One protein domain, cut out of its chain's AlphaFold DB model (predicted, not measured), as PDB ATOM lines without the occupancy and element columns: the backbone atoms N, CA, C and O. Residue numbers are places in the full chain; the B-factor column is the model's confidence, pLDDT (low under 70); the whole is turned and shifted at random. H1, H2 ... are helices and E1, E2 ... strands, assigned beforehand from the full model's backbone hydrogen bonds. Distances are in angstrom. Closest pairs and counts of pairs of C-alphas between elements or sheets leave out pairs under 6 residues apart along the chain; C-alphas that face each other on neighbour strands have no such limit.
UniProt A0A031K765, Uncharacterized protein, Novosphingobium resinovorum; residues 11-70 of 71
ATOM      1  N   ILE A  11     -10.954 -45.445 -33.900       98.62
ATOM      2  CA  ILE A  11      -9.936 -44.903 -32.986       98.62
ATOM      3  C   ILE A  11     -10.124 -43.397 -32.782       98.62
ATOM      4  O   ILE A  11     -10.105 -42.929 -31.651       98.62
ATOM      5  N   SER A  12     -10.430 -42.638 -33.837       98.44
ATOM      6  CA  SER A  12     -10.698 -41.202 -33.690       98.44
ATOM      7  C   SER A  12     -11.969 -40.911 -32.889       98.44
ATOM      8  O   SER A  12     -12.035 -39.902 -32.194       98.44
ATOM      9  N   LEU A  13     -12.972 -41.796 -32.927       98.44
ATOM     10  CA  LEU A  13     -14.144 -41.699 -32.049       98.44
ATOM     11  C   LEU A  13     -13.780 -41.952 -30.575       98.44
ATOM     12  O   LEU A  13     -14.296 -41.256 -29.699       98.44
ATOM     13  N   LEU A  14     -12.870 -42.893 -30.297       98.44
ATOM     14  CA  LEU A  14     -12.322 -43.101 -28.953       98.44
ATOM     15  C   LEU A  14     -11.555 -41.859 -28.467       98.44
ATOM     16  O   LEU A  14     -11.813 -41.368 -27.368       98.44
ATOM     17  N   GLU A  15     -10.669 -41.310 -29.298       98.44
ATOM     18  CA  GLU A  15      -9.918 -40.081 -29.005       98.44
ATOM     19  C   GLU A  15     -10.849 -38.887 -28.742       98.44
ATOM     20  O   GLU A  15     -10.634 -38.130 -27.792       98.44
ATOM     21  N   LEU A  16     -11.916 -38.738 -29.540       98.12
ATOM     22  CA  LEU A  16     -12.940 -37.709 -29.348       98.12
ATOM     23  C   LEU A  16     -13.616 -37.843 -27.977       98.12
ATOM     24  O   LEU A  16     -13.826 -36.837 -27.298       98.12
ATOM     25  N   GLY A  17     -13.929 -39.069 -27.549       96.69
ATOM     26  CA  GLY A  17     -14.496 -39.338 -26.227       96.69
ATOM     27  C   GLY A  17     -13.533 -39.003 -25.084       96.69
ATOM     28  O   GLY A  17     -13.929 -38.336 -24.128       96.69
ATOM     29  N   LEU A  18     -12.266 -39.412 -25.200       97.81
ATOM     30  CA  LEU A  18     -11.232 -39.180 -24.184       97.81
ATOM     31  C   LEU A  18     -10.884 -37.694 -24.022       97.81
ATOM     32  O   LEU A  18     -10.672 -37.220 -22.905       97.81
ATOM     33  N   HIS A  19     -10.840 -36.946 -25.125       97.25
ATOM     34  CA  HIS A  19     -10.354 -35.565 -25.138       97.25
ATOM     35  C   HIS A  19     -11.448 -34.512 -25.354       97.25
ATOM     36  O   HIS A  19     -11.140 -33.316 -25.368       97.25
ATOM     37  N   GLY A  20     -12.719 -34.911 -25.467       95.75
ATOM     38  CA  GLY A  20     -13.838 -34.017 -25.782       95.75
ATOM     39  C   GLY A  20     -14.015 -32.842 -24.817       95.75
ATOM     40  O   GLY A  20     -14.424 -31.767 -25.235       95.75
ATOM     41  N   ARG A  21     -13.626 -32.999 -23.546       95.88
ATOM     42  CA  ARG A  21     -13.711 -31.945 -22.514       95.88
ATOM     43  C   ARG A  21     -12.441 -31.107 -22.354       95.88
ATOM     44  O   ARG A  21     -12.397 -30.221 -21.512       95.88
ATOM     45  N   SER A  22     -11.393 -31.383 -23.129       94.62
ATOM     46  CA  SER A  22     -10.093 -30.713 -22.968       94.62
ATOM     47  C   SER A  22     -10.078 -29.256 -23.443       94.62
ATOM     48  O   SER A  22      -9.104 -28.552 -23.197       94.62
ATOM     49  N   GLY A  23     -11.088 -28.827 -24.207       92.81
ATOM     50  CA  GLY A  23     -11.097 -27.535 -24.906       92.81
ATOM     51  C   GLY A  23     -10.121 -27.449 -26.092       92.81
ATOM     52  O   GLY A  23     -10.086 -26.437 -26.790       92.81
ATOM     53  N   ARG A  24      -9.340 -28.504 -26.369       92.81
ATOM     54  CA  ARG A  24      -8.276 -28.492 -27.392       92.81
ATOM     55  C   ARG A  24      -8.723 -28.992 -28.762       92.81
ATOM     56  O   ARG A  24      -8.030 -28.757 -29.748       92.81
ATOM     57  N   ILE A  25      -9.869 -29.666 -28.845       97.31
ATOM     58  CA  ILE A  25     -10.377 -30.202 -30.110       97.31
ATOM     59  C   ILE A  25     -11.083 -29.097 -30.904       97.31
ATOM     60  O   ILE A  25     -12.015 -28.464 -30.415       97.31
ATOM     61  N   VAL A  26     -10.661 -28.928 -32.159       98.06
ATOM     62  CA  VAL A  26     -11.452 -28.311 -33.235       98.06
ATOM     63  C   VAL A  26     -11.938 -29.445 -34.127       98.06
ATOM     64  O   VAL A  26     -11.118 -30.246 -34.584       98.06
ATOM     65  N   LEU A  27     -13.242 -29.563 -34.340       98.50
ATOM     66  CA  LEU A  27     -13.870 -30.710 -34.987       98.50
ATOM     67  C   LEU A  27     -14.459 -30.333 -36.351       98.50
ATOM     68  O   LEU A  27     -15.259 -29.409 -36.449       98.50
ATOM     69  N   LEU A  28     -14.118 -31.107 -37.377       98.69
ATOM     70  CA  LEU A  28     -14.780 -31.107 -38.679       98.69
ATOM     71  C   LEU A  28     -15.383 -32.495 -38.908       98.69
ATOM     72  O   LEU A  28     -14.649 -33.484 -38.964       98.69
ATOM     73  N   CYS A  29     -16.706 -32.566 -39.027       98.50
ATOM     74  CA  CYS A  29     -17.453 -33.800 -39.279       98.50
ATOM     75  C   CYS A  29     -18.517 -33.526 -40.357       98.50
ATOM     76  O   CYS A  29     -19.646 -33.159 -40.012       98.50
ATOM     77  N   PRO A  30     -18.152 -33.603 -41.651       97.94
ATOM     78  CA  PRO A  30     -19.060 -33.288 -42.747       97.94
ATOM     79  C   PRO A  30     -20.157 -34.339 -42.927       97.94
ATOM     80  O   PRO A  30     -20.125 -35.430 -42.346       97.94
ATOM     81  N   ASP A  31     -21.116 -34.016 -43.791       97.75
ATOM     82  CA  ASP A  31     -22.105 -34.982 -44.258       97.75
ATOM     83  C   ASP A  31     -21.431 -36.185 -44.931       97.75
ATOM     84  O   ASP A  31     -20.380 -36.078 -45.562       97.75
ATOM     85  N   GLY A  32     -22.029 -37.364 -44.754       97.38
ATOM     86  CA  GLY A  32     -21.467 -38.632 -45.221       97.38
ATOM     87  C   GLY A  32     -20.556 -39.348 -44.215       97.38
ATOM     88  O   GLY A  32     -20.145 -40.479 -44.481       97.38
ATOM     89  N   PHE A  33     -20.272 -38.773 -43.037       98.44
ATOM     90  CA  PHE A  33     -19.708 -39.547 -41.924       98.44
ATOM     91  C   PHE A  33     -20.799 -40.395 -41.246       98.44
ATOM     92  O   PHE A  33     -21.793 -39.883 -40.732       98.44
ATOM     93  N   TRP A  34     -20.606 -41.715 -41.202       97.81
ATOM     94  CA  TRP A  34     -21.633 -42.703 -40.821       97.81
ATOM     95  C   TRP A  34     -22.231 -42.544 -39.403       97.81
ATOM     96  O   TRP A  34     -23.319 -43.052 -39.116       97.81
ATOM     97  N   ARG A  35     -21.530 -41.857 -38.491       98.06
ATOM     98  CA  ARG A  35     -21.988 -41.570 -37.115       98.06
ATOM     99  C   ARG A  35     -22.085 -40.075 -36.820       98.06
ATOM    100  O   ARG A  35     -22.056 -39.701 -35.649       98.06
ATOM    101  N   LYS A  36     -22.251 -39.232 -37.847       98.25
ATOM    102  CA  LYS A  36     -22.299 -37.767 -37.715       98.25
ATOM    103  C   LYS A  36     -23.247 -37.289 -36.610       98.25
ATOM    104  O   LYS A  36     -22.813 -36.537 -35.752       98.25
ATOM    105  N   GLY A  37     -24.480 -37.801 -36.550       98.38
ATOM    106  CA  GLY A  37     -25.442 -37.399 -35.511       98.38
ATOM    107  C   GLY A  37     -24.950 -37.649 -34.077       98.38
ATOM    108  O   GLY A  37     -25.110 -36.795 -33.210       98.38
ATOM    109  N   ASN A  38     -24.270 -38.776 -33.826       98.31
ATOM    110  CA  ASN A  38     -23.674 -39.051 -32.511       98.31
ATOM    111  C   ASN A  38     -22.528 -38.081 -32.202       98.31
ATOM    112  O   ASN A  38     -22.396 -37.602 -31.074       98.31
ATOM    113  N   VAL A  39     -21.702 -37.791 -33.209       98.38
ATOM    114  CA  VAL A  39     -20.596 -36.837 -33.103       98.38
ATOM    115  C   VAL A  39     -21.112 -35.428 -32.815       98.38
ATOM    116  O   VAL A  39     -20.584 -34.778 -31.918       98.38
ATOM    117  N   ASP A  40     -22.155 -34.973 -33.512       98.19
ATOM    118  CA  ASP A  40     -22.737 -33.640 -33.334       98.19
ATOM    119  C   ASP A  40     -23.300 -33.452 -31.924       98.19
ATOM    120  O   ASP A  40     -22.938 -32.484 -31.257       98.19
ATOM    121  N   ILE A  41     -24.104 -34.407 -31.438       98.31
ATOM    122  CA  ILE A  41     -24.674 -34.365 -30.080       98.31
ATOM    123  C   ILE A  41     -23.562 -34.403 -29.021       98.31
ATOM    124  O   ILE A  41     -23.618 -33.683 -28.025       98.31
ATOM    125  N   THR A  42     -22.524 -35.220 -29.223       97.69
ATOM    126  CA  THR A  42     -21.382 -35.287 -28.293       97.69
ATOM    127  C   THR A  42     -20.597 -33.975 -28.278       97.69
ATOM    128  O   THR A  42     -20.218 -33.492 -27.210       97.69
ATOM    129  N   ALA A  43     -20.363 -33.388 -29.452       97.94
ATOM    130  CA  ALA A  43     -19.658 -32.125 -29.596       97.94
ATOM    131  C   ALA A  43     -20.427 -30.969 -28.952       97.94
ATOM    132  O   ALA A  43     -19.827 -30.185 -28.221       97.94
ATOM    133  N   GLU A  44     -21.742 -30.899 -29.157       97.88
ATOM    134  CA  GLU A  44     -22.618 -29.935 -28.490       97.88
ATOM    135  C   GLU A  44     -22.578 -30.107 -26.968       97.88
ATOM    136  O   GLU A  44     -22.298 -29.151 -26.245       97.88
ATOM    137  N   ARG A  45     -22.741 -31.343 -26.477       97.19
ATOM    138  CA  ARG A  45     -22.714 -31.657 -25.042       97.19
ATOM    139  C   ARG A  45     -21.421 -31.223 -24.351       97.19
ATOM    140  O   ARG A  45     -21.456 -30.862 -23.176       97.19
ATOM    141  N   TYR A  46     -20.281 -31.317 -25.032       97.19
ATOM    142  CA  TYR A  46     -18.974 -30.959 -24.472       97.19
ATOM    143  C   TYR A  46     -18.470 -29.576 -24.894       97.19
ATOM    144  O   TYR A  46     -17.356 -29.212 -24.522       97.19
ATOM    145  N   GLY A  47     -19.261 -28.800 -25.641       97.38
ATOM    146  CA  GLY A  47     -18.852 -27.477 -26.120       97.38
ATOM    147  C   GLY A  47     -17.649 -27.518 -27.070       97.38
ATOM    148  O   GLY A  47     -16.843 -26.589 -27.096       97.38
ATOM    149  N   ILE A  48     -17.489 -28.602 -27.837       98.12
ATOM    150  CA  ILE A  48     -16.396 -28.746 -28.802       98.12
ATOM    151  C   ILE A  48     -16.617 -27.762 -29.952       98.12
ATOM    152  O   ILE A  48     -17.682 -27.733 -30.568       98.12
ATOM    153  N   THR A  49     -15.587 -26.982 -30.283       97.81
ATOM    154  CA  THR A  49     -15.623 -26.081 -31.440       97.81
ATOM    155  C   THR A  49     -15.749 -26.887 -32.724       97.81
ATOM    156  O   THR A  49     -14.905 -27.736 -33.011       97.81
ATOM    157  N   ARG A  50     -16.791 -26.599 -33.505       97.94
ATOM    158  CA  ARG A  50     -17.071 -27.247 -34.787       97.94
ATOM    159  C   ARG A  50     -16.867 -26.273 -35.936       97.94
ATOM    160  O   ARG A  50     -17.179 -25.094 -35.801       97.94
ATOM    161  N   VAL A  51     -16.386 -26.789 -37.057       98.38
ATOM    162  CA  VAL A  51     -16.234 -26.060 -38.320       98.38
ATOM    163  C   VAL A  51     -16.856 -26.862 -39.463       98.38
ATOM    164  O   VAL A  51     -17.042 -28.074 -39.329       98.38
ATOM    165  N   ALA A  52     -17.200 -26.191 -40.563       95.88
ATOM    166  CA  ALA A  52     -17.939 -26.794 -41.676       95.88
ATOM    167  C   ALA A  52     -17.053 -27.133 -42.887       95.88
ATOM    168  O   ALA A  52     -17.373 -28.074 -43.613       95.88
ATOM    169  N   ALA A  53     -15.934 -26.426 -43.077       96.94
ATOM    170  CA  ALA A  53     -14.974 -26.683 -44.148       96.94
ATOM    171  C   ALA A  53     -13.561 -26.980 -43.620       96.94
ATOM    172  O   ALA A  53     -13.214 -26.711 -42.464       96.94
ATOM    173  N   PHE A  54     -12.718 -27.547 -44.483       97.31
ATOM    174  CA  PHE A  54     -11.333 -27.872 -44.138       97.31
ATOM    175  C   PHE A  54     -10.485 -26.605 -43.931       97.31
ATOM    176  O   PHE A  54      -9.622 -26.540 -43.057       97.31
ATOM    177  N   GLU A  55     -10.788 -25.556 -44.676       98.19
ATOM    178  CA  GLU A  55     -10.151 -24.247 -44.655       98.19
ATOM    179  C   GLU A  55     -10.424 -23.539 -43.324       98.19
ATOM    180  O   GLU A  55      -9.515 -22.946 -42.732       98.19
ATOM    181  N   ASP A  56     -11.642 -23.687 -42.797       98.19
ATOM    182  CA  ASP A  56     -12.021 -23.218 -41.463       98.19
ATOM    183  C   ASP A  56     -11.258 -23.984 -40.377       98.19
ATOM    184  O   ASP A  56     -10.775 -23.387 -39.413       98.19
ATOM    185  N   LEU A  57     -11.090 -25.304 -40.549       98.06
ATOM    186  CA  LEU A  57     -10.309 -26.138 -39.632       98.06
ATOM    187  C   LEU A  57      -8.856 -25.656 -39.561       98.06
ATOM    188  O   LEU A  57      -8.315 -25.483 -38.467       98.06
ATOM    189  N   VAL A  58      -8.229 -25.406 -40.713       98.12
ATOM    190  CA  VAL A  58      -6.857 -24.885 -40.791       98.12
ATOM    191  C   VAL A  58      -6.764 -23.492 -40.163       98.12
ATOM    192  O   VAL A  58      -5.839 -23.228 -39.387       98.12
ATOM    193  N   SER A  59      -7.712 -22.607 -40.475       98.19
ATOM    194  CA  SER A  59      -7.732 -21.227 -39.980       98.19
ATOM    195  C   SER A  59      -7.887 -21.163 -38.460       98.19
ATOM    196  O   SER A  59      -7.093 -20.493 -37.793       98.19
ATOM    197  N   GLU A  60      -8.827 -21.922 -37.892       97.81
ATOM    198  CA  GLU A  60      -9.070 -21.974 -36.447       97.81
ATOM    199  C   GLU A  60      -7.875 -22.578 -35.692       97.81
ATOM    200  O   GLU A  60      -7.448 -22.046 -34.662       97.81
ATOM    201  N   VAL A  61      -7.261 -23.644 -36.221       96.62
ATOM    202  CA  VAL A  61      -6.043 -24.223 -35.625       96.62
ATOM    203  C   VAL A  61      -4.898 -23.206 -35.624       96.62
ATOM    204  O   VAL A  61      -4.251 -23.015 -34.592       96.62
ATOM    205  N   ARG A  62      -4.662 -22.496 -36.737       96.81
ATOM    206  CA  ARG A  62      -3.635 -21.439 -36.803       96.81
ATOM    207  C   ARG A  62      -3.904 -20.317 -35.801       96.81
ATOM    208  O   ARG A  62      -2.964 -19.851 -35.156       96.81
ATOM    209  N   ALA A  63      -5.159 -19.893 -35.648       96.19
ATOM    210  CA  ALA A  63      -5.542 -18.875 -34.673       96.19
ATOM    211  C   ALA A  63      -5.250 -19.329 -33.232       96.19
ATOM    212  O   ALA A  63      -4.651 -18.573 -32.461       96.19
ATOM    213  N   ARG A  64      -5.579 -20.579 -32.878       95.12
ATOM    214  CA  ARG A  64      -5.254 -21.161 -31.562       95.12
ATOM    215  C   ARG A  64      -3.756 -21.235 -31.299       95.12
ATOM    216  O   ARG A  64      -3.325 -20.857 -30.216       95.12
ATOM    217  N   LEU A  65      -2.965 -21.669 -32.280       94.94
ATOM    218  CA  LEU A  65      -1.509 -21.764 -32.138       94.94
ATOM    219  C   LEU A  65      -0.851 -20.399 -31.905       94.94
ATOM    220  O   LEU A  65       0.104 -20.311 -31.137       94.94
ATOM    221  N   LYS A  66      -1.355 -19.333 -32.542       95.19
ATOM    222  CA  LYS A  66      -0.873 -17.965 -32.295       95.19
ATOM    223  C   LYS A  66      -1.147 -17.513 -30.860       95.19
ATOM    224  O   LYS A  66      -0.265 -16.923 -30.255       95.19
ATOM    225  N   ARG A  67      -2.341 -17.810 -30.331       90.62
ATOM    226  CA  ARG A  67      -2.710 -17.495 -28.938       90.62
ATOM    227  C   ARG A  67      -1.858 -18.274 -27.937       90.62
ATOM    228  O   ARG A  67      -1.373 -17.685 -26.991       90.62
ATOM    229  N   TRP A  68      -1.617 -19.560 -28.195       86.06
ATOM    230  CA  TRP A  68      -0.826 -20.405 -27.297       86.06
ATOM    231  C   TRP A  68       0.636 -19.955 -27.173       86.06
ATOM    232  O   TRP A  68       1.191 -19.993 -26.090       86.06
ATOM    233  N   LYS A  69       1.268 -19.492 -28.257       73.38
ATOM    234  CA  LYS A  69       2.652 -18.982 -28.198       73.38
ATOM    235  C   LYS A  69       2.792 -17.607 -27.530       73.38
ATOM    236  O   LYS A  69       3.915 -17.142 -27.379       73.38
ATOM    237  N   ALA A  70       1.681 -16.931 -27.247       61.62
ATOM    238  CA  ALA A  70       1.676 -15.631 -26.583       61.62
ATOM    239  C   ALA A  70       1.589 -15.748 -25.047       61.62
ATOM    240  O   ALA A  70       1.672 -14.725 -24.372       61.62
TER     241      ALA A  70
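AT A GLANCE: This is residues 11 to 70 of the 71 residues of an uncharacterized protein of Novosphingobium resinovorum (UniProt A0A031K765). What does the model look like? Two short parallel strands, E1 and E2, stand side by side in the middle, with H1 and H2 toward one end of the long axis and the long H3 toward the other. H3 packs on the strands with its earlier part, and residues 65 to 70, of which 65 to 68 belong to H3, stick out as a free tail. What is it made of? The printed part has 60 residues and runs H1, E1, H2, E2, H3, three named helices and two named strands, mostly helix, with the sheet E1 = E2 parallel. How large is it? It is compact, with a radius of gyration of the C-alphas of 12.0 A, yet elongated, spanning 37 by 23 by 20 A.

HOW THE PARTS SIT: Where does H1 stand? H1, residues 11 to 19, is near H2, residues 36 to 46, with 10 pairs of C-alphas within 10 A. H1 is apart from H3, residues 54 to 68. How do the strands pair? E1, residues 26 to 28, and E2, residues 49 to 51, are parallel neighbours at 35 degrees; N 27 and O 49 are 2.8 A apart and N 51 and O 27 are 2.9 A apart, both within hydrogen-bond range. E1, H2 and E2 form a strand-helix-strand unit, two parallel neighbour strands with a helix between them along the chain, and its crossover is right-handed. Which helices come close to the strands? The closest C-alphas of H2 and E2 are those of Ala 43 and Thr 49, 7.5 A apart, and E1 and H2 are near each other, with 6 pairs within 10 A. The closest C-alphas of E1 and H3 are those of Leu 28 and Leu 57, 6.8 A apart; those of E2 and H3 are Val 51 and Leu 57, 6.1 A apart. H2 and H3 are apart. Are the helices' backbones whole? In H1, H2 and H3 every O i to N i+4 pair is within hydrogen-bond range.

IN THESE COORDINATES: Where does the first element begin? H1 begins at C-alpha 11, (-9.936, -44.903, -32.986), and is 12.2 A long. How long are the later elements? E1 measures 7.0 A, H2 15.3 A, E2 6.9 A and H3 21.2 A from first to last C-alpha. Where does H3 end? Its last C-alpha, 68, is at (-0.826, -20.405, -27.297).

THE WHOLE: How far does it reach? The two C-alphas farthest apart, those of Trp 34 and Ala 70, are 38.5 A apart. Is it continuous? The printed part has no cut; the links H2 to E2 and E2 to H3 are tight, and H1 to E1 and E1 to H2 are short. Where is confidence low? The mean pLDDT of the printed part is 96.1, and residue 70 is under 70.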